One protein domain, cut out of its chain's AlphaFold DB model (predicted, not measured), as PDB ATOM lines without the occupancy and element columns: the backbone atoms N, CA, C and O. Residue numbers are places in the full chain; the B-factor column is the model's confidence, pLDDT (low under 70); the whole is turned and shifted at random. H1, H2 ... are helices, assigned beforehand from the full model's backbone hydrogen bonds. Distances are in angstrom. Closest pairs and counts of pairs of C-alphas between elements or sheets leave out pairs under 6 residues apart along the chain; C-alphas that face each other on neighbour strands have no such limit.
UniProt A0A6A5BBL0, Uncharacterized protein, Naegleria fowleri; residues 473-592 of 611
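What this domain is: This is residues 473 to 592 of the 611 residues of an uncharacterized protein of Naegleria fowleri (UniProt A0A6A5BBL0). A long hairpin of two helices side by side, H6 and H7, makes the longest axis, and the shorter helices are gathered over one side of it: the hairpin of H1 and H2 next to H6, H5 on H6 and H7 towards one end, and the short H3 in the middle. H4 and the long loop after it lie on the side away from the long hairpin, and H4 touches no helix. The printed part has 120 residues with seven named helices, H1 to H7 in chain order, and no named strand; the class is all helix. It is compact, with a radius of gyration of the C-alphas of 13.8 A and spans of 40 by 33 by 22 A.

Where its parts are: Start at C-alpha 473, at (3.458, 19.873, -14.499), and go on to C-alpha 483 at (11.211, 6.318, -23.548), where H1 begins; it runs to residue 495, 18.4 A. H2 is residues 498 to 507, 14.6 A, H3 is residues 510 to 513, 5.2 A, and H4 is residues 516 to 522, 9.8 A. Next come H5, residues 534 to 540, 10.2 A, and H6, residues 544 to 563, 28.9 A. H7, the longest helix, runs 34.7 A from residue 568 to C-alpha 591 at (-9.927, -13.730, -8.972).

How they stand to each other: Look first at H5, the hub, which touches four helices. It only just touches H1, with 3 pairs of C-alphas within 8 A, the closest Val 493 and Ala 538 at 6.3 A. It touches H3, closest C-alphas Ile 512 and Gly 534 at 4.3 A. With H6 it forms a hairpin at a shallow tilt of 26 degrees, closest C-alphas Tyr 535 and Leu 547 at 6.2 A. It touches H7 at a shallow tilt of 15 degrees, the same way, closest C-alphas Phe 539 and Lys 584 at 6.5 A. H6 and H7 form a hairpin at 17 degrees, a shallow tilt, closest C-alphas Lys 551 and Val 578 at 5.6 A. H2 touches H6 through Ile 498 and Leu 546, their closest C-alphas, at 5.6 A. H1 and H2 form a hairpin, closest C-alphas Phe 489 and Ala 501 at 5.0 A. H4 is near H1 but apart from H6 and H7. In H1, H2, H5, H6 and H7 every O i to N i+4 pair is within hydrogen-bond range; in H4 1 of 3 is, beside 3 of 4 O i to N i+3 pairs, and H3 is too short for an O i to N i+4 pair.

The domain as a whole: The two C-alphas farthest apart, of Gln 565 and Phe 592, are 40.2 A from each other. The printed part has no cut. The link from H4 to H5, 11 residues, is long; the other links between helices are tight. The mean pLDDT of the printed part is 91.1, that of H4 is 77, and residue 528 alone is under 70.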
ATOM      1  N   LEU A 473       2.562  20.078 -13.358       90.94
ATOM      2  CA  LEU A 473       3.458  19.873 -14.499       90.94
ATOM      3  C   LEU A 473       3.976  18.437 -14.616       90.94
ATOM      4  O   LEU A 473       4.350  18.026 -15.711       90.94
ATOM      5  N   LYS A 474       3.945  17.633 -13.543       90.69
ATOM      6  CA  LYS A 474       4.298  16.203 -13.623       90.69
ATOM      7  C   LYS A 474       3.305  15.393 -14.457       90.69
ATOM      8  O   LYS A 474       3.655  14.319 -14.933       90.69
ATOM      9  N   LEU A 475       2.086  15.903 -14.634       87.75
ATOM     10  CA  LEU A 475       1.054  15.320 -15.493       87.75
ATOM     11  C   LEU A 475       1.016  15.951 -16.888       87.75
ATOM     12  O   LEU A 475       0.352  15.431 -17.779       87.75
ATOM     13  N   SER A 476       1.721  17.067 -17.074       86.75
ATOM     14  CA  SER A 476       1.664  17.861 -18.293       86.75
ATOM     15  C   SER A 476       2.506  17.260 -19.425       86.75
ATOM     16  O   SER A 476       3.539  16.616 -19.210       86.75
ATOM     17  N   GLU A 477       2.096  17.557 -20.660       84.88
ATOM     18  CA  GLU A 477       2.878  17.334 -21.887       84.88
ATOM     19  C   GLU A 477       4.100  18.276 -21.979       84.88
ATOM     20  O   GLU A 477       4.943  18.186 -22.881       84.88
ATOM     21  N   GLU A 478       4.205  19.229 -21.053       87.75
ATOM     22  CA  GLU A 478       5.352  20.120 -20.926       87.75
ATOM     23  C   GLU A 478       6.574  19.428 -20.339       87.75
ATOM     24  O   GLU A 478       7.686  19.794 -20.709       87.75
ATOM     25  N   LEU A 479       6.408  18.415 -19.487       92.88
ATOM     26  CA  LEU A 479       7.525  17.637 -18.958       92.88
ATOM     27  C   LEU A 479       7.987  16.606 -19.990       92.88
ATOM     28  O   LEU A 479       7.177  15.854 -20.531       92.88
ATOM     29  N   PHE A 480       9.291  16.523 -20.257       93.06
ATOM     30  CA  PHE A 480       9.806  15.518 -21.183       93.06
ATOM     31  C   PHE A 480       9.502  14.097 -20.681       93.06
ATOM     32  O   PHE A 480       9.657  13.814 -19.492       93.06
ATOM     33  N   PHE A 481       9.050  13.210 -21.573       92.25
ATOM     34  CA  PHE A 481       8.764  11.810 -21.249       92.25
ATOM     35  C   PHE A 481       9.847  10.877 -21.827       92.25
ATOM     36  O   PHE A 481       9.867  10.630 -23.041       92.25
ATOM     37  N   PRO A 482      10.765  10.366 -20.986       91.50
ATOM     38  CA  PRO A 482      11.839   9.479 -21.427       91.50
ATOM     39  C   PRO A 482      11.329   8.082 -21.816       91.50
ATOM     40  O   PRO A 482      10.783   7.355 -20.983       91.50
ATOM     41  N   LEU A 483      11.592   7.650 -23.057       89.50
ATOM     42  CA  LEU A 483      11.211   6.318 -23.548       89.50
ATOM     43  C   LEU A 483      11.851   5.204 -22.714       89.50
ATOM     44  O   LEU A 483      11.221   4.189 -22.424       89.50
ATOM     45  N   HIS A 484      13.105   5.394 -22.306       90.56
ATOM     46  CA  HIS A 484      13.835   4.378 -21.552       90.56
ATOM     47  C   HIS A 484      13.202   4.083 -20.185       90.56
ATOM     48  O   HIS A 484      13.260   2.935 -19.740       90.56
ATOM     49  N   ASN A 485      12.553   5.058 -19.536       92.62
ATOM     50  CA  ASN A 485      11.821   4.804 -18.293       92.62
ATOM     51  C   ASN A 485      10.574   3.968 -18.551       92.62
ATOM     52  O   ASN A 485      10.311   3.039 -17.795       92.62
ATOM     53  N   PHE A 486       9.842   4.248 -19.633       91.75
ATOM     54  CA  PHE A 486       8.695   3.434 -20.035       91.75
ATOM     55  C   PHE A 486       9.095   1.979 -20.293       91.75
ATOM     56  O   PHE A 486       8.491   1.059 -19.741       91.75
ATOM     57  N   GLU A 487      10.150   1.761 -21.080       91.69
ATOM     58  CA  GLU A 487      10.645   0.415 -21.371       91.69
ATOM     59  C   GLU A 487      11.153  -0.307 -20.118       91.69
ATOM     60  O   GLU A 487      10.890  -1.499 -19.952       91.69
ATOM     61  N   SER A 488      11.868   0.398 -19.238       94.38
ATOM     62  CA  SER A 488      12.418  -0.178 -18.005       94.38
ATOM     63  C   SER A 488      11.309  -0.530 -17.019       94.38
ATOM     64  O   SER A 488      11.260  -1.657 -16.537       94.38
ATOM     65  N   PHE A 489      10.351   0.377 -16.815       95.75
ATOM     66  CA  PHE A 489       9.167   0.133 -15.997       95.75
ATOM     67  C   PHE A 489       8.390  -1.082 -16.507       95.75
ATOM     68  O   PHE A 489       8.099  -2.002 -15.747       95.75
ATOM     69  N   ARG A 490       8.121  -1.145 -17.815       92.56
ATOM     70  CA  ARG A 490       7.418  -2.282 -18.416       92.56
ATOM     71  C   ARG A 490       8.182  -3.589 -18.220       92.56
ATOM     72  O   ARG A 490       7.580  -4.586 -17.835       92.56
ATOM     73  N   LYS A 491       9.498  -3.604 -18.459       94.19
ATOM     74  CA  LYS A 491      10.340  -4.792 -18.232       94.19
ATOM     75  C   LYS A 491      10.296  -5.242 -16.771       94.19
ATOM     76  O   LYS A 491      10.180  -6.443 -16.542       94.19
ATOM     77  N   ALA A 492      10.344  -4.313 -15.819       97.00
ATOM     78  CA  ALA A 492      10.241  -4.611 -14.393       97.00
ATOM     79  C   ALA A 492       8.883  -5.248 -14.051       97.00
ATOM     80  O   ALA A 492       8.841  -6.325 -13.459       97.00
ATOM     81  N   VAL A 493       7.775  -4.676 -14.541       95.31
ATOM     82  CA  VAL A 493       6.423  -5.242 -14.363       95.31
ATOM     83  C   VAL A 493       6.321  -6.651 -14.953       95.31
ATOM     84  O   VAL A 493       5.869  -7.570 -14.275       95.31
ATOM     85  N   LEU A 494       6.791  -6.858 -16.187       92.38
ATOM     86  CA  LEU A 494       6.741  -8.164 -16.857       92.38
ATOM     87  C   LEU A 494       7.581  -9.235 -16.145       92.38
ATOM     88  O   LEU A 494       7.218 -10.411 -16.162       92.38
ATOM     89  N   LYS A 495       8.693  -8.839 -15.519       96.44
ATOM     90  CA  LYS A 495       9.541  -9.723 -14.706       96.44
ATOM     91  C   LYS A 495       8.993  -9.959 -13.296       96.44
ATOM     92  O   LYS A 495       9.504 -10.835 -12.603       96.44
ATOM     93  N   GLY A 496       7.987  -9.195 -12.870       95.69
ATOM     94  CA  GLY A 496       7.518  -9.186 -11.487       95.69
ATOM     95  C   GLY A 496       8.493  -8.510 -10.515       95.69
ATOM     96  O   GLY A 496       8.414  -8.769  -9.316       95.69
ATOM     97  N   ASP A 497       9.399  -7.657 -11.004       97.81
ATOM     98  CA  ASP A 497      10.289  -6.851 -10.164       97.81
ATOM     99  C   ASP A 497       9.526  -5.633  -9.626       97.81
ATOM    100  O   ASP A 497       9.438  -4.568 -10.243       97.81
ATOM    101  N   ILE A 498       8.887  -5.840  -8.477       97.69
ATOM    102  CA  ILE A 498       8.005  -4.853  -7.853       97.69
ATOM    103  C   ILE A 498       8.792  -3.631  -7.383       97.69
ATOM    104  O   ILE A 498       8.282  -2.513  -7.479       97.69
ATOM    105  N   ASP A 499      10.006  -3.827  -6.871       97.56
ATOM    106  CA  ASP A 499      10.790  -2.751  -6.274       97.56
ATOM    107  C   ASP A 499      11.360  -1.843  -7.375       97.56
ATOM    108  O   ASP A 499      11.181  -0.625  -7.305       97.56
ATOM    109  N   GLU A 500      11.914  -2.418  -8.452       97.25
ATOM    110  CA  GLU A 500      12.359  -1.652  -9.626       97.25
ATOM    111  C   GLU A 500      11.191  -0.888 -10.274       97.25
ATOM    112  O   GLU A 500      11.283   0.322 -10.500       97.25
ATOM    113  N   ALA A 501      10.051  -1.553 -10.508       97.62
ATOM    114  CA  ALA A 501       8.877  -0.906 -11.096       97.62
ATOM    115  C   ALA A 501       8.361   0.256 -10.228       97.62
ATOM    116  O   ALA A 501       7.949   1.294 -10.753       97.62
ATOM    117  N   THR A 502       8.404   0.100  -8.902       97.56
ATOM    118  CA  THR A 502       7.977   1.132  -7.950       97.56
ATOM    119  C   THR A 502       8.901   2.346  -7.984       97.56
ATOM    120  O   THR A 502       8.411   3.475  -8.030       97.56
ATOM    121  N   GLU A 503      10.219   2.144  -7.981       97.06
ATOM    122  CA  GLU A 503      11.182   3.250  -8.025       97.06
ATOM    123  C   GLU A 503      11.093   4.036  -9.337       97.06
ATOM    124  O   GLU A 503      11.087   5.271  -9.320       97.06
ATOM    125  N   ILE A 504      10.919   3.353 -10.473       95.88
ATOM    126  CA  ILE A 504      10.738   4.035 -11.760       95.88
ATOM    127  C   ILE A 504       9.418   4.829 -11.760       95.88
ATOM    128  O   ILE A 504       9.410   5.999 -12.146       95.88
ATOM    129  N   ALA A 505       8.321   4.257 -11.255       95.94
ATOM    130  CA  ALA A 505       7.024   4.940 -11.175       95.94
ATOM    131  C   ALA A 505       7.025   6.161 -10.233       95.94
ATOM    132  O   ALA A 505       6.309   7.129 -10.484       95.94
ATOM    133  N   LYS A 506       7.845   6.164  -9.171       94.94
ATOM    134  CA  LYS A 506       8.044   7.350  -8.315       94.94
ATOM    135  C   LYS A 506       8.691   8.511  -9.067       94.94
ATOM    136  O   LYS A 506       8.404   9.667  -8.758       94.94
ATOM    137  N   SER A 507       9.574   8.208 -10.020       92.12
ATOM    138  CA  SER A 507      10.264   9.229 -10.813       92.12
ATOM    139  C   SER A 507       9.345   9.904 -11.835       92.12
ATOM    140  O   SER A 507       9.538  11.081 -12.136       92.12
ATOM    141  N   ASP A 508       8.327   9.189 -12.328       93.88
ATOM    142  CA  ASP A 508       7.365   9.701 -13.302       93.88
ATOM    143  C   ASP A 508       5.993   9.021 -13.155       93.88
ATOM    144  O   ASP A 508       5.768   7.892 -13.602       93.88
ATOM    145  N   ILE A 509       5.044   9.743 -12.555       95.19
ATOM    146  CA  ILE A 509       3.691   9.242 -12.276       95.19
ATOM    147  C   ILE A 509       2.875   8.956 -13.543       95.19
ATOM    148  O   ILE A 509       1.904   8.198 -13.485       95.19
ATOM    149  N   ARG A 510       3.273   9.499 -14.701       94.31
ATOM    150  CA  ARG A 510       2.593   9.250 -15.983       94.31
ATOM    151  C   ARG A 510       2.664   7.784 -16.390       94.31
ATOM    152  O   ARG A 510       1.737   7.293 -17.025       94.31
ATOM    153  N   LEU A 511       3.699   7.065 -15.946       93.81
ATOM    154  CA  LEU A 511       3.840   5.618 -16.140       93.81
ATOM    155  C   LEU A 511       2.707   4.816 -15.495       93.81
ATOM    156  O   LEU A 511       2.382   3.724 -15.958       93.81
ATOM    157  N   ILE A 512       2.100   5.352 -14.435       94.56
ATOM    158  CA  ILE A 512       0.973   4.723 -13.750       94.56
ATOM    159  C   ILE A 512      -0.311   4.962 -14.551       94.56
ATOM    160  O   ILE A 512      -1.047   4.015 -14.826       94.56
ATOM    161  N   ILE A 513      -0.578   6.217 -14.921       92.81
ATOM    162  CA  ILE A 513      -1.911   6.655 -15.360       92.81
ATOM    163  C   ILE A 513      -2.124   6.632 -16.881       92.81
ATOM    164  O   ILE A 513      -3.221   6.278 -17.323       92.81
ATOM    165  N   MET A 514      -1.103   6.969 -17.678       88.88
ATOM    166  CA  MET A 514      -1.252   7.189 -19.119       88.88
ATOM    167  C   MET A 514      -1.197   5.873 -19.884       88.88
ATOM    168  O   MET A 514      -0.410   4.972 -19.576       88.88
ATOM    169  N   LYS A 515      -2.033   5.761 -20.916       85.75
ATOM    170  CA  LYS A 515      -1.978   4.633 -21.849       85.75
ATOM    171  C   LYS A 515      -0.782   4.778 -22.794       85.75
ATOM    172  O   LYS A 515      -0.391   5.902 -23.107       85.75
ATOM    173  N   PRO A 516      -0.248   3.674 -23.342       79.12
ATOM    174  CA  PRO A 516       0.828   3.720 -24.328       79.12
ATOM    175  C   PRO A 516       0.519   4.612 -25.538       79.12
ATOM    176  O   PRO A 516       1.404   5.335 -25.976       79.12
ATOM    177  N   ASP A 517      -0.731   4.652 -26.011       78.00
ATOM    178  CA  ASP A 517      -1.144   5.536 -27.116       78.00
ATOM    179  C   ASP A 517      -1.100   7.027 -26.743       78.00
ATOM    180  O   ASP A 517      -0.856   7.882 -27.590       78.00
ATOM    181  N   GLU A 518      -1.338   7.357 -25.472       79.19
ATOM    182  CA  GLU A 518      -1.232   8.726 -24.956       79.19
ATOM    183  C   GLU A 518       0.240   9.097 -24.751       79.19
ATOM    184  O   GLU A 518       0.661  10.185 -25.134       79.19
ATOM    185  N   LEU A 519       1.050   8.165 -24.241       78.50
ATOM    186  CA  LEU A 519       2.504   8.320 -24.133       78.50
ATOM    187  C   LEU A 519       3.175   8.450 -25.506       78.50
ATOM    188  O   LEU A 519       4.141   9.198 -25.645       78.50
ATOM    189  N   ALA A 520       2.642   7.788 -26.535       75.62
ATOM    190  CA  ALA A 520       3.112   7.925 -27.909       75.62
ATOM    191  C   ALA A 520       2.923   9.346 -28.456       75.62
ATOM    192  O   ALA A 520       3.731   9.778 -29.269       75.62
ATOM    193  N   ARG A 521       1.934  10.109 -27.966       73.50
ATOM    194  CA  ARG A 521       1.786  11.538 -28.309       73.50
ATOM    195  C   ARG A 521       2.877  12.406 -27.684       73.50
ATOM    196  O   ARG A 521       3.220  13.445 -28.237       73.50
ATOM    197  N   LEU A 522       3.418  11.988 -26.537       73.19
ATOM    198  CA  LEU A 522       4.530  12.672 -25.869       73.19
ATOM    199  C   LEU A 522       5.877  12.320 -26.504       73.19
ATOM    200  O   LEU A 522       6.799  13.136 -26.520       73.19
ATOM    201  N   ASN A 523       6.004  11.090 -27.001       74.94
ATOM    202  CA  ASN A 523       7.204  10.589 -27.647       74.94
ATOM    203  C   ASN A 523       6.828   9.531 -28.696       74.94
ATOM    204  O   ASN A 523       6.618   8.368 -28.355       74.94
ATOM    205  N   ASP A 524       6.847   9.913 -29.979       74.31
ATOM    206  CA  ASP A 524       6.510   9.050 -31.132       74.31
ATOM    207  C   ASP A 524       7.318   7.739 -31.203       74.31
ATOM    208  O   ASP A 524       7.030   6.835 -31.990       74.31
ATOM    209  N   SER A 525       8.401   7.650 -30.430       75.06
ATOM    210  CA  SER A 525       9.256   6.470 -30.357       75.06
ATOM    211  C   SER A 525       8.647   5.360 -29.486       75.06
ATOM    212  O   SER A 525       9.097   4.218 -29.574       75.06
ATOM    213  N   VAL A 526       7.627   5.666 -28.674       75.31
ATOM    214  CA  VAL A 526       6.878   4.680 -27.886       75.31
ATOM    215  C   VAL A 526       6.079   3.801 -28.843       75.31
ATOM    216  O   VAL A 526       5.042   4.191 -29.371       75.31
ATOM    217  N   LYS A 527       6.574   2.585 -29.076       75.94
ATOM    218  CA  LYS A 527       5.849   1.538 -29.799       75.94
ATOM    219  C   LYS A 527       5.444   0.476 -28.797       75.94
ATOM    220  O   LYS A 527       6.306  -0.213 -28.254       75.94
ATOM    221  N   SER A 528       4.145   0.336 -28.553       68.56
ATOM    222  CA  SER A 528       3.640  -0.770 -27.755       68.56
ATOM    223  C   SER A 528       2.566  -1.553 -28.488       68.56
ATOM    224  O   SER A 528       1.679  -0.983 -29.109       68.56
ATOM    225  N   ASN A 529       2.652  -2.878 -28.373       73.31
ATOM    226  CA  ASN A 529       1.594  -3.788 -28.797       73.31
ATOM    227  C   ASN A 529       0.478  -3.906 -27.745       73.31
ATOM    228  O   ASN A 529      -0.574  -4.460 -28.051       73.31
ATOM    229  N   ASP A 530       0.707  -3.439 -26.510       71.69
ATOM    230  CA  ASP A 530      -0.324  -3.363 -25.474       71.69
ATOM    231  C   ASP A 530      -0.826  -1.922 -25.314       71.69
ATOM    232  O   ASP A 530      -0.069  -0.963 -25.420       71.69
ATOM    233  N   SER A 531      -2.130  -1.778 -25.079       79.88
ATOM    234  CA  SER A 531      -2.817  -0.495 -24.868       79.88
ATOM    235  C   SER A 531      -3.053  -0.203 -23.378       79.88
ATOM    236  O   SER A 531      -3.899   0.614 -23.005       79.88
ATOM    237  N   LEU A 532      -2.321  -0.902 -22.508       85.25
ATOM    238  CA  LEU A 532      -2.536  -0.907 -21.067       85.25
ATOM    239  C   LEU A 532      -1.659   0.142 -20.392       85.25
ATOM    240  O   LEU A 532      -0.444   0.153 -20.572       85.25
ATOM    241  N   ASN A 533      -2.270   0.993 -19.572       89.19
ATOM    242  CA  ASN A 533      -1.521   1.827 -18.635       89.19
ATOM    243  C   ASN A 533      -0.895   0.981 -17.508       89.19
ATOM    244  O   ASN A 533      -1.190  -0.211 -17.362       89.19
ATOM    245  N   GLY A 534      -0.020   1.596 -16.708       89.25
ATOM    246  CA  GLY A 534       0.836   0.878 -15.762       89.25
ATOM    247  C   GLY A 534       0.086   0.022 -14.744       89.25
ATOM    248  O   GLY A 534       0.469  -1.129 -14.525       89.25
ATOM    249  N   TYR A 535      -1.010   0.521 -14.164       92.44
ATOM    250  CA  TYR A 535      -1.775  -0.275 -13.198       92.44
ATOM    251  C   TYR A 535      -2.590  -1.396 -13.859       92.44
ATOM    252  O   TYR A 535      -2.730  -2.467 -13.271       92.44
ATOM    253  N   ASN A 536      -3.089  -1.222 -15.090       92.50
ATOM    254  CA  ASN A 536      -3.732  -2.326 -15.807       92.50
ATOM    255  C   ASN A 536      -2.719  -3.422 -16.166       92.50
ATOM    256  O   ASN A 536      -3.043  -4.605 -16.068       92.50
ATOM    257  N   LEU A 537      -1.486  -3.044 -16.516       92.25
ATOM    258  CA  LEU A 537      -0.405  -4.001 -16.740       92.25
ATOM    259  C   LEU A 537      -0.071  -4.767 -15.448       92.25
ATOM    260  O   LEU A 537      -0.030  -5.995 -15.456       92.25
ATOM    261  N   ALA A 538       0.086  -4.069 -14.319       94.19
ATOM    262  CA  ALA A 538       0.330  -4.702 -13.020       94.19
ATOM    263  C   ALA A 538      -0.808  -5.653 -12.598       94.19
ATOM    264  O   ALA A 538      -0.545  -6.735 -12.070       94.19
ATOM    265  N   PHE A 539      -2.064  -5.277 -12.861       95.06
ATOM    266  CA  PHE A 539      -3.235  -6.107 -12.582       95.06
ATOM    267  C   PHE A 539      -3.235  -7.406 -13.400       95.06
ATOM    268  O   PHE A 539      -3.350  -8.482 -12.819       95.06
ATOM    269  N   ILE A 540      -3.034  -7.329 -14.722       93.25
ATOM    270  CA  ILE A 540      -3.009  -8.516 -15.599       93.25
ATOM    271  C   ILE A 540      -1.885  -9.484 -15.216       93.25
ATOM    272  O   ILE A 540      -2.050 -10.698 -15.313       93.25
ATOM    273  N   HIS A 541      -0.756  -8.957 -14.746       93.94
ATOM    274  CA  HIS A 541       0.369  -9.764 -14.280       93.94
ATOM    275  C   HIS A 541       0.240 -10.232 -12.820       93.94
ATOM    276  O   HIS A 541       1.164 -10.856 -12.301       93.94
ATOM    277  N   GLY A 542      -0.894  -9.973 -12.159       94.56
ATOM    278  CA  GLY A 542      -1.169 -10.462 -10.809       94.56
ATOM    279  C   GLY A 542      -0.234  -9.875  -9.748       94.56
ATOM    280  O   GLY A 542       0.232 -10.605  -8.876       94.56
ATOM    281  N   LEU A 543       0.061  -8.568  -9.817       96.31
ATOM    282  CA  LEU A 543       1.000  -7.872  -8.923       96.31
ATOM    283  C   LEU A 543       0.288  -6.920  -7.932       96.31
ATOM    284  O   LEU A 543       0.451  -5.699  -8.017       96.31
ATOM    285  N   PRO A 544      -0.477  -7.425  -6.943       95.75
ATOM    286  CA  PRO A 544      -1.274  -6.585  -6.042       95.75
ATOM    287  C   PRO A 544      -0.430  -5.667  -5.146       95.75
ATOM    288  O   PRO A 544      -0.854  -4.558  -4.832       95.75
ATOM    289  N   LYS A 545       0.788  -6.082  -4.767       96.38
ATOM    290  CA  LYS A 545       1.708  -5.228  -3.995       96.38
ATOM    291  C   LYS A 545       2.178  -4.021  -4.817       96.38
ATOM    292  O   LYS A 545       2.290  -2.927  -4.277       96.38
ATOM    293  N   LEU A 546       2.399  -4.198  -6.123       97.12
ATOM    294  CA  LEU A 546       2.741  -3.085  -7.009       97.12
ATOM    295  C   LEU A 546       1.556  -2.120  -7.177       97.12
ATOM    296  O   LEU A 546       1.763  -0.911  -7.152       97.12
ATOM    297  N   LEU A 547       0.325  -2.638  -7.280       97.25
ATOM    298  CA  LEU A 547      -0.885  -1.804  -7.292       97.25
ATOM    299  C   LEU A 547      -0.994  -0.944  -6.025       97.25
ATOM    300  O   LEU A 547      -1.262   0.252  -6.125       97.25
ATOM    301  N   ASP A 548      -0.737  -1.514  -4.844       97.38
ATOM    302  CA  ASP A 548      -0.761  -0.742  -3.597       97.38
ATOM    303  C   ASP A 548       0.333   0.340  -3.570       97.38
ATOM    304  O   ASP A 548       0.056   1.492  -3.235       97.38
ATOM    305  N   ASN A 549       1.545   0.019  -4.033       97.75
ATOM    306  CA  ASN A 549       2.620   1.002  -4.182       97.75
ATOM    307  C   ASN A 549       2.220   2.153  -5.123       97.75
ATOM    308  O   ASN A 549       2.421   3.317  -4.780       97.75
ATOM    309  N   MET A 550       1.617   1.852  -6.278       98.00
ATOM    310  CA  MET A 550       1.130   2.864  -7.225       98.00
ATOM    311  C   MET A 550       0.044   3.749  -6.612       98.00
ATOM    312  O   MET A 550       0.108   4.969  -6.744       98.00
ATOM    313  N   LYS A 551      -0.913   3.155  -5.886       97.81
ATOM    314  CA  LYS A 551      -1.946   3.889  -5.145       97.81
ATOM    315  C   LYS A 551      -1.319   4.879  -4.162       97.81
ATOM    316  O   LYS A 551      -1.679   6.051  -4.155       97.81
ATOM    317  N   ASN A 552      -0.336   4.429  -3.382       97.69
ATOM    318  CA  ASN A 552       0.358   5.267  -2.402       97.69
ATOM    319  C   ASN A 552       1.143   6.412  -3.071       97.69
ATOM    320  O   ASN A 552       1.147   7.531  -2.558       97.69
ATOM    321  N   ILE A 553       1.752   6.167  -4.240       96.88
ATOM    322  CA  ILE A 553       2.397   7.214  -5.050       96.88
ATOM    323  C   ILE A 553       1.372   8.268  -5.487       96.88
ATOM    324  O   ILE A 553       1.629   9.464  -5.333       96.88
ATOM    325  N   LEU A 554       0.210   7.859  -6.006       96.69
ATOM    326  CA  LEU A 554      -0.825   8.801  -6.445       96.69
ATOM    327  C   LEU A 554      -1.405   9.603  -5.275       96.69
ATOM    328  O   LEU A 554      -1.487  10.823  -5.372       96.69
ATOM    329  N   ILE A 555      -1.711   8.952  -4.146       97.38
ATOM    330  CA  ILE A 555      -2.181   9.618  -2.920       97.38
ATOM    331  C   ILE A 555      -1.179  10.681  -2.460       97.38
ATOM    332  O   ILE A 555      -1.565  11.807  -2.150       97.38
ATOM    333  N   HIS A 556       0.118  10.364  -2.463       96.00
ATOM    334  CA  HIS A 556       1.146  11.340  -2.114       96.00
ATOM    335  C   HIS A 556       1.137  12.559  -3.053       96.00
ATOM    336  O   HIS A 556       1.227  13.691  -2.584       96.00
ATOM    337  N   ASN A 557       0.966  12.354  -4.364       94.81
ATOM    338  CA  ASN A 557       0.886  13.459  -5.324       94.81
ATOM    339  C   ASN A 557      -0.418  14.270  -5.193       94.81
ATOM    340  O   ASN A 557      -0.384  15.477  -5.417       94.81
ATOM    341  N   ILE A 558      -1.531  13.657  -4.770       95.75
ATOM    342  CA  ILE A 558      -2.766  14.378  -4.413       95.75
ATOM    343  C   ILE A 558      -2.508  15.319  -3.235       95.75
ATOM    344  O   ILE A 558      -2.856  16.495  -3.312       95.75
ATOM    345  N   TYR A 559      -1.849  14.840  -2.174       96.38
ATOM    346  CA  TYR A 559      -1.505  15.686  -1.028       96.38
ATOM    347  C   TYR A 559      -0.632  16.878  -1.434       96.38
ATOM    348  O   TYR A 559      -0.935  18.004  -1.043       96.38
ATOM    349  N   LEU A 560       0.388  16.655  -2.270       93.25
ATOM    350  CA  LEU A 560       1.225  17.738  -2.800       93.25
ATOM    351  C   LEU A 560       0.413  18.736  -3.644       93.25
ATOM    352  O   LEU A 560       0.618  19.942  -3.530       93.25
ATOM    353  N   ALA A 561      -0.531  18.260  -4.460       93.31
ATOM    354  CA  ALA A 561      -1.398  19.122  -5.270       93.31
ATOM    355  C   ALA A 561      -2.330  19.984  -4.415       93.31
ATOM    356  O   ALA A 561      -2.517  21.164  -4.712       93.31
ATOM    357  N   MET A 562      -2.870  19.421  -3.333       93.81
ATOM    358  CA  MET A 562      -3.682  20.160  -2.366       93.81
ATOM    359  C   MET A 562      -2.859  21.212  -1.617       93.81
ATOM    360  O   MET A 562      -3.307  22.348  -1.479       93.81
ATOM    361  N   GLU A 563      -1.654  20.857  -1.161       94.94
ATOM    362  CA  GLU A 563      -0.740  21.776  -0.466       94.94
ATOM    363  C   GLU A 563      -0.354  22.971  -1.352       94.94
ATOM    364  O   GLU A 563      -0.308  24.108  -0.886       94.94
ATOM    365  N   GLN A 564      -0.162  22.723  -2.648       91.81
ATOM    366  CA  GLN A 564       0.173  23.738  -3.651       91.81
ATOM    367  C   GLN A 564      -1.039  24.491  -4.205       91.81
ATOM    368  O   GLN A 564      -0.869  25.314  -5.101       91.81
ATOM    369  N   GLN A 565      -2.251  24.211  -3.714       93.25
ATOM    370  CA  GLN A 565      -3.493  24.820  -4.207       93.25
ATOM    371  C   GLN A 565      -3.642  24.705  -5.736       93.25
ATOM    372  O   GLN A 565      -4.084  25.639  -6.404       93.25
ATOM    373  N   CYS A 566      -3.243  23.559  -6.300       88.25
ATOM    374  CA  CYS A 566      -3.425  23.286  -7.723       88.25
ATOM    375  C   CYS A 566      -4.913  23.290  -8.103       88.25
ATOM    376  O   CYS A 566      -5.792  23.110  -7.256       88.25
ATOM    377  N   GLU A 567      -5.195  23.453  -9.397       85.12
ATOM    378  CA  GLU A 567      -6.561  23.384  -9.920       85.12
ATOM    379  C   GLU A 567      -7.259  22.072  -9.533       85.12
ATOM    380  O   GLU A 567      -6.640  20.999  -9.510       85.12
ATOM    381  N   SER A 568      -8.573  22.142  -9.286       86.12
ATOM    382  CA  SER A 568      -9.374  20.972  -8.898       86.12
ATOM    383  C   SER A 568      -9.288  19.843  -9.927       86.12
ATOM    384  O   SER A 568      -9.268  18.678  -9.545       86.12
ATOM    385  N   SER A 569      -9.112  20.184 -11.207       88.19
ATOM    386  CA  SER A 569      -8.930  19.250 -12.324       88.19
ATOM    387  C   SER A 569      -7.788  18.249 -12.097       88.19
ATOM    388  O   SER A 569      -7.949  17.056 -12.349       88.19
ATOM    389  N   THR A 570      -6.648  18.705 -11.566       89.19
ATOM    390  CA  THR A 570      -5.476  17.856 -11.294       89.19
ATOM    391  C   THR A 570      -5.773  16.865 -10.170       89.19
ATOM    392  O   THR A 570      -5.462  15.676 -10.270       89.19
ATOM    393  N   ILE A 571      -6.401  17.348  -9.096       92.81
ATOM    394  CA  ILE A 571      -6.756  16.532  -7.930       92.81
ATOM    395  C   ILE A 571      -7.818  15.495  -8.310       92.81
ATOM    396  O   ILE A 571      -7.686  14.325  -7.949       92.81
ATOM    397  N   GLU A 572      -8.837  15.900  -9.066       92.25
ATOM    398  CA  GLU A 572      -9.896  15.025  -9.574       92.25
ATOM    399  C   GLU A 572      -9.326  13.924 -10.475       92.25
ATOM    400  O   GLU A 572      -9.645  12.751 -10.284       92.25
ATOM    401  N   GLN A 573      -8.424  14.275 -11.400       91.62
ATOM    402  CA  GLN A 573      -7.781  13.303 -12.285       91.62
ATOM    403  C   GLN A 573      -6.979  12.259 -11.499       91.62
ATOM    404  O   GLN A 573      -7.104  11.059 -11.753       91.62
ATOM    405  N   LEU A 574      -6.164  12.685 -10.531       94.44
ATOM    406  CA  LEU A 574      -5.392  11.759  -9.700       94.44
ATOM    407  C   LEU A 574      -6.302  10.883  -8.826       94.44
ATOM    408  O   LEU A 574      -6.061   9.680  -8.718       94.44
ATOM    409  N   SER A 575      -7.356  11.465  -8.248       96.19
ATOM    410  CA  SER A 575      -8.321  10.749  -7.399       96.19
ATOM    411  C   SER A 575      -9.055   9.662  -8.183       96.19
ATOM    412  O   SER A 575      -9.134   8.526  -7.724       96.19
ATOM    413  N   LEU A 576      -9.473   9.962  -9.418       95.50
ATOM    414  CA  LEU A 576     -10.075   8.980 -10.320       95.50
ATOM    415  C   LEU A 576      -9.170   7.753 -10.514       95.50
ATOM    416  O   LEU A 576      -9.637   6.616 -10.494       95.50
ATOM    417  N   HIS A 577      -7.862   7.960 -10.694       96.19
ATOM    418  CA  HIS A 577      -6.926   6.849 -10.855       96.19
ATOM    419  C   HIS A 577      -6.682   6.070  -9.556       96.19
ATOM    420  O   HIS A 577      -6.481   4.857  -9.626       96.19
ATOM    421  N   VAL A 578      -6.740   6.714  -8.386       97.69
ATOM    422  CA  VAL A 578      -6.700   6.023  -7.086       97.69
ATOM    423  C   VAL A 578      -7.886   5.066  -6.951       97.69
ATOM    424  O   VAL A 578      -7.668   3.887  -6.666       97.69
ATOM    425  N   ASP A 579      -9.102   5.529  -7.249       96.56
ATOM    426  CA  ASP A 579     -10.320   4.710  -7.178       96.56
ATOM    427  C   ASP A 579     -10.252   3.505  -8.129       96.56
ATOM    428  O   ASP A 579     -10.578   2.374  -7.754       96.56
ATOM    429  N   LEU A 580      -9.756   3.718  -9.355       96.06
ATOM    430  CA  LEU A 580      -9.561   2.645 -10.334       96.06
ATOM    431  C   LEU A 580      -8.542   1.602  -9.854       96.06
ATOM    432  O   LEU A 580      -8.762   0.403 -10.036       96.06
ATOM    433  N   ILE A 581      -7.438   2.026  -9.235       96.81
ATOM    434  CA  ILE A 581      -6.444   1.103  -8.671       96.81
ATOM    435  C   ILE A 581      -7.036   0.328  -7.490       96.81
ATOM    436  O   ILE A 581      -6.817  -0.879  -7.380       96.81
ATOM    437  N   GLU A 582      -7.812   0.980  -6.626       97.50
ATOM    438  CA  GLU A 582      -8.463   0.326  -5.492       97.50
ATOM    439  C   GLU A 582      -9.474  -0.733  -5.945       97.50
ATOM    440  O   GLU A 582      -9.474  -1.849  -5.413       97.50
ATOM    441  N   GLN A 583     -10.241  -0.447  -7.000       96.44
ATOM    442  CA  GLN A 583     -11.095  -1.441  -7.646       96.44
ATOM    443  C   GLN A 583     -10.277  -2.650  -8.129       96.44
ATOM    444  O   GLN A 583     -10.614  -3.783  -7.793       96.44
ATOM    445  N   LYS A 584      -9.147  -2.435  -8.820       96.00
ATOM    446  CA  LYS A 584      -8.262  -3.530  -9.273       96.00
ATOM    447  C   LYS A 584      -7.672  -4.349  -8.130       96.00
ATOM    448  O   LYS A 584      -7.538  -5.568  -8.249       96.00
ATOM    449  N   ILE A 585      -7.347  -3.715  -7.005       95.88
ATOM    450  CA  ILE A 585      -6.902  -4.423  -5.801       95.88
ATOM    451  C   ILE A 585      -8.025  -5.329  -5.276       95.88
ATOM    452  O   ILE A 585      -7.749  -6.475  -4.917       95.88
ATOM    453  N   GLN A 586      -9.280  -4.871  -5.249       95.69
ATOM    454  CA  GLN A 586     -10.411  -5.708  -4.823       95.69
ATOM    455  C   GLN A 586     -10.691  -6.853  -5.802       95.69
ATOM    456  O   GLN A 586     -10.841  -7.991  -5.356       95.69
ATOM    457  N   ASP A 587     -10.672  -6.583  -7.109       94.38
ATOM    458  CA  ASP A 587     -10.849  -7.595  -8.157       94.38
ATOM    459  C   ASP A 587      -9.789  -8.705  -8.020       94.38
ATOM    460  O   ASP A 587     -10.110  -9.893  -8.025       94.38
ATOM    461  N   SER A 588      -8.526  -8.333  -7.766       93.31
ATOM    462  CA  SER A 588      -7.431  -9.301  -7.603       93.31
ATOM    463  C   SER A 588      -7.625 -10.251  -6.411       93.31
ATOM    464  O   SER A 588      -7.204 -11.405  -6.463       93.31
ATOM    465  N   LYS A 589      -8.315  -9.811  -5.348       93.00
ATOM    466  CA  LYS A 589      -8.647 -10.667  -4.194       93.00
ATOM    467  C   LYS A 589      -9.741 -11.683  -4.522       93.00
ATOM    468  O   LYS A 589      -9.788 -12.733  -3.884       93.00
ATOM    469  N   GLN A 590     -10.626 -11.366  -5.469       92.62
ATOM    470  CA  GLN A 590     -11.712 -12.253  -5.892       92.62
ATOM    471  C   GLN A 590     -11.240 -13.280  -6.926       92.62
ATOM    472  O   GLN A 590     -11.618 -14.446  -6.833       92.62
ATOM    473  N   GLU A 591     -10.404 -12.866  -7.881       87.25
ATOM    474  CA  GLU A 591      -9.927 -13.730  -8.972       87.25
ATOM    475  C   GLU A 591      -8.814 -14.697  -8.544       87.25
ATOM    476  O   GLU A 591      -8.713 -15.796  -9.090       87.25
ATOM    477  N   PHE A 592      -8.018 -14.334  -7.533       76.88
ATOM    478  CA  PHE A 592      -6.921 -15.156  -7.017       76.88
ATOM    479  C   PHE A 592      -7.155 -15.546  -5.550       76.88
ATOM    480  O   PHE A 592      -6.408 -15.114  -4.664       76.88
TER     481      PHE A 592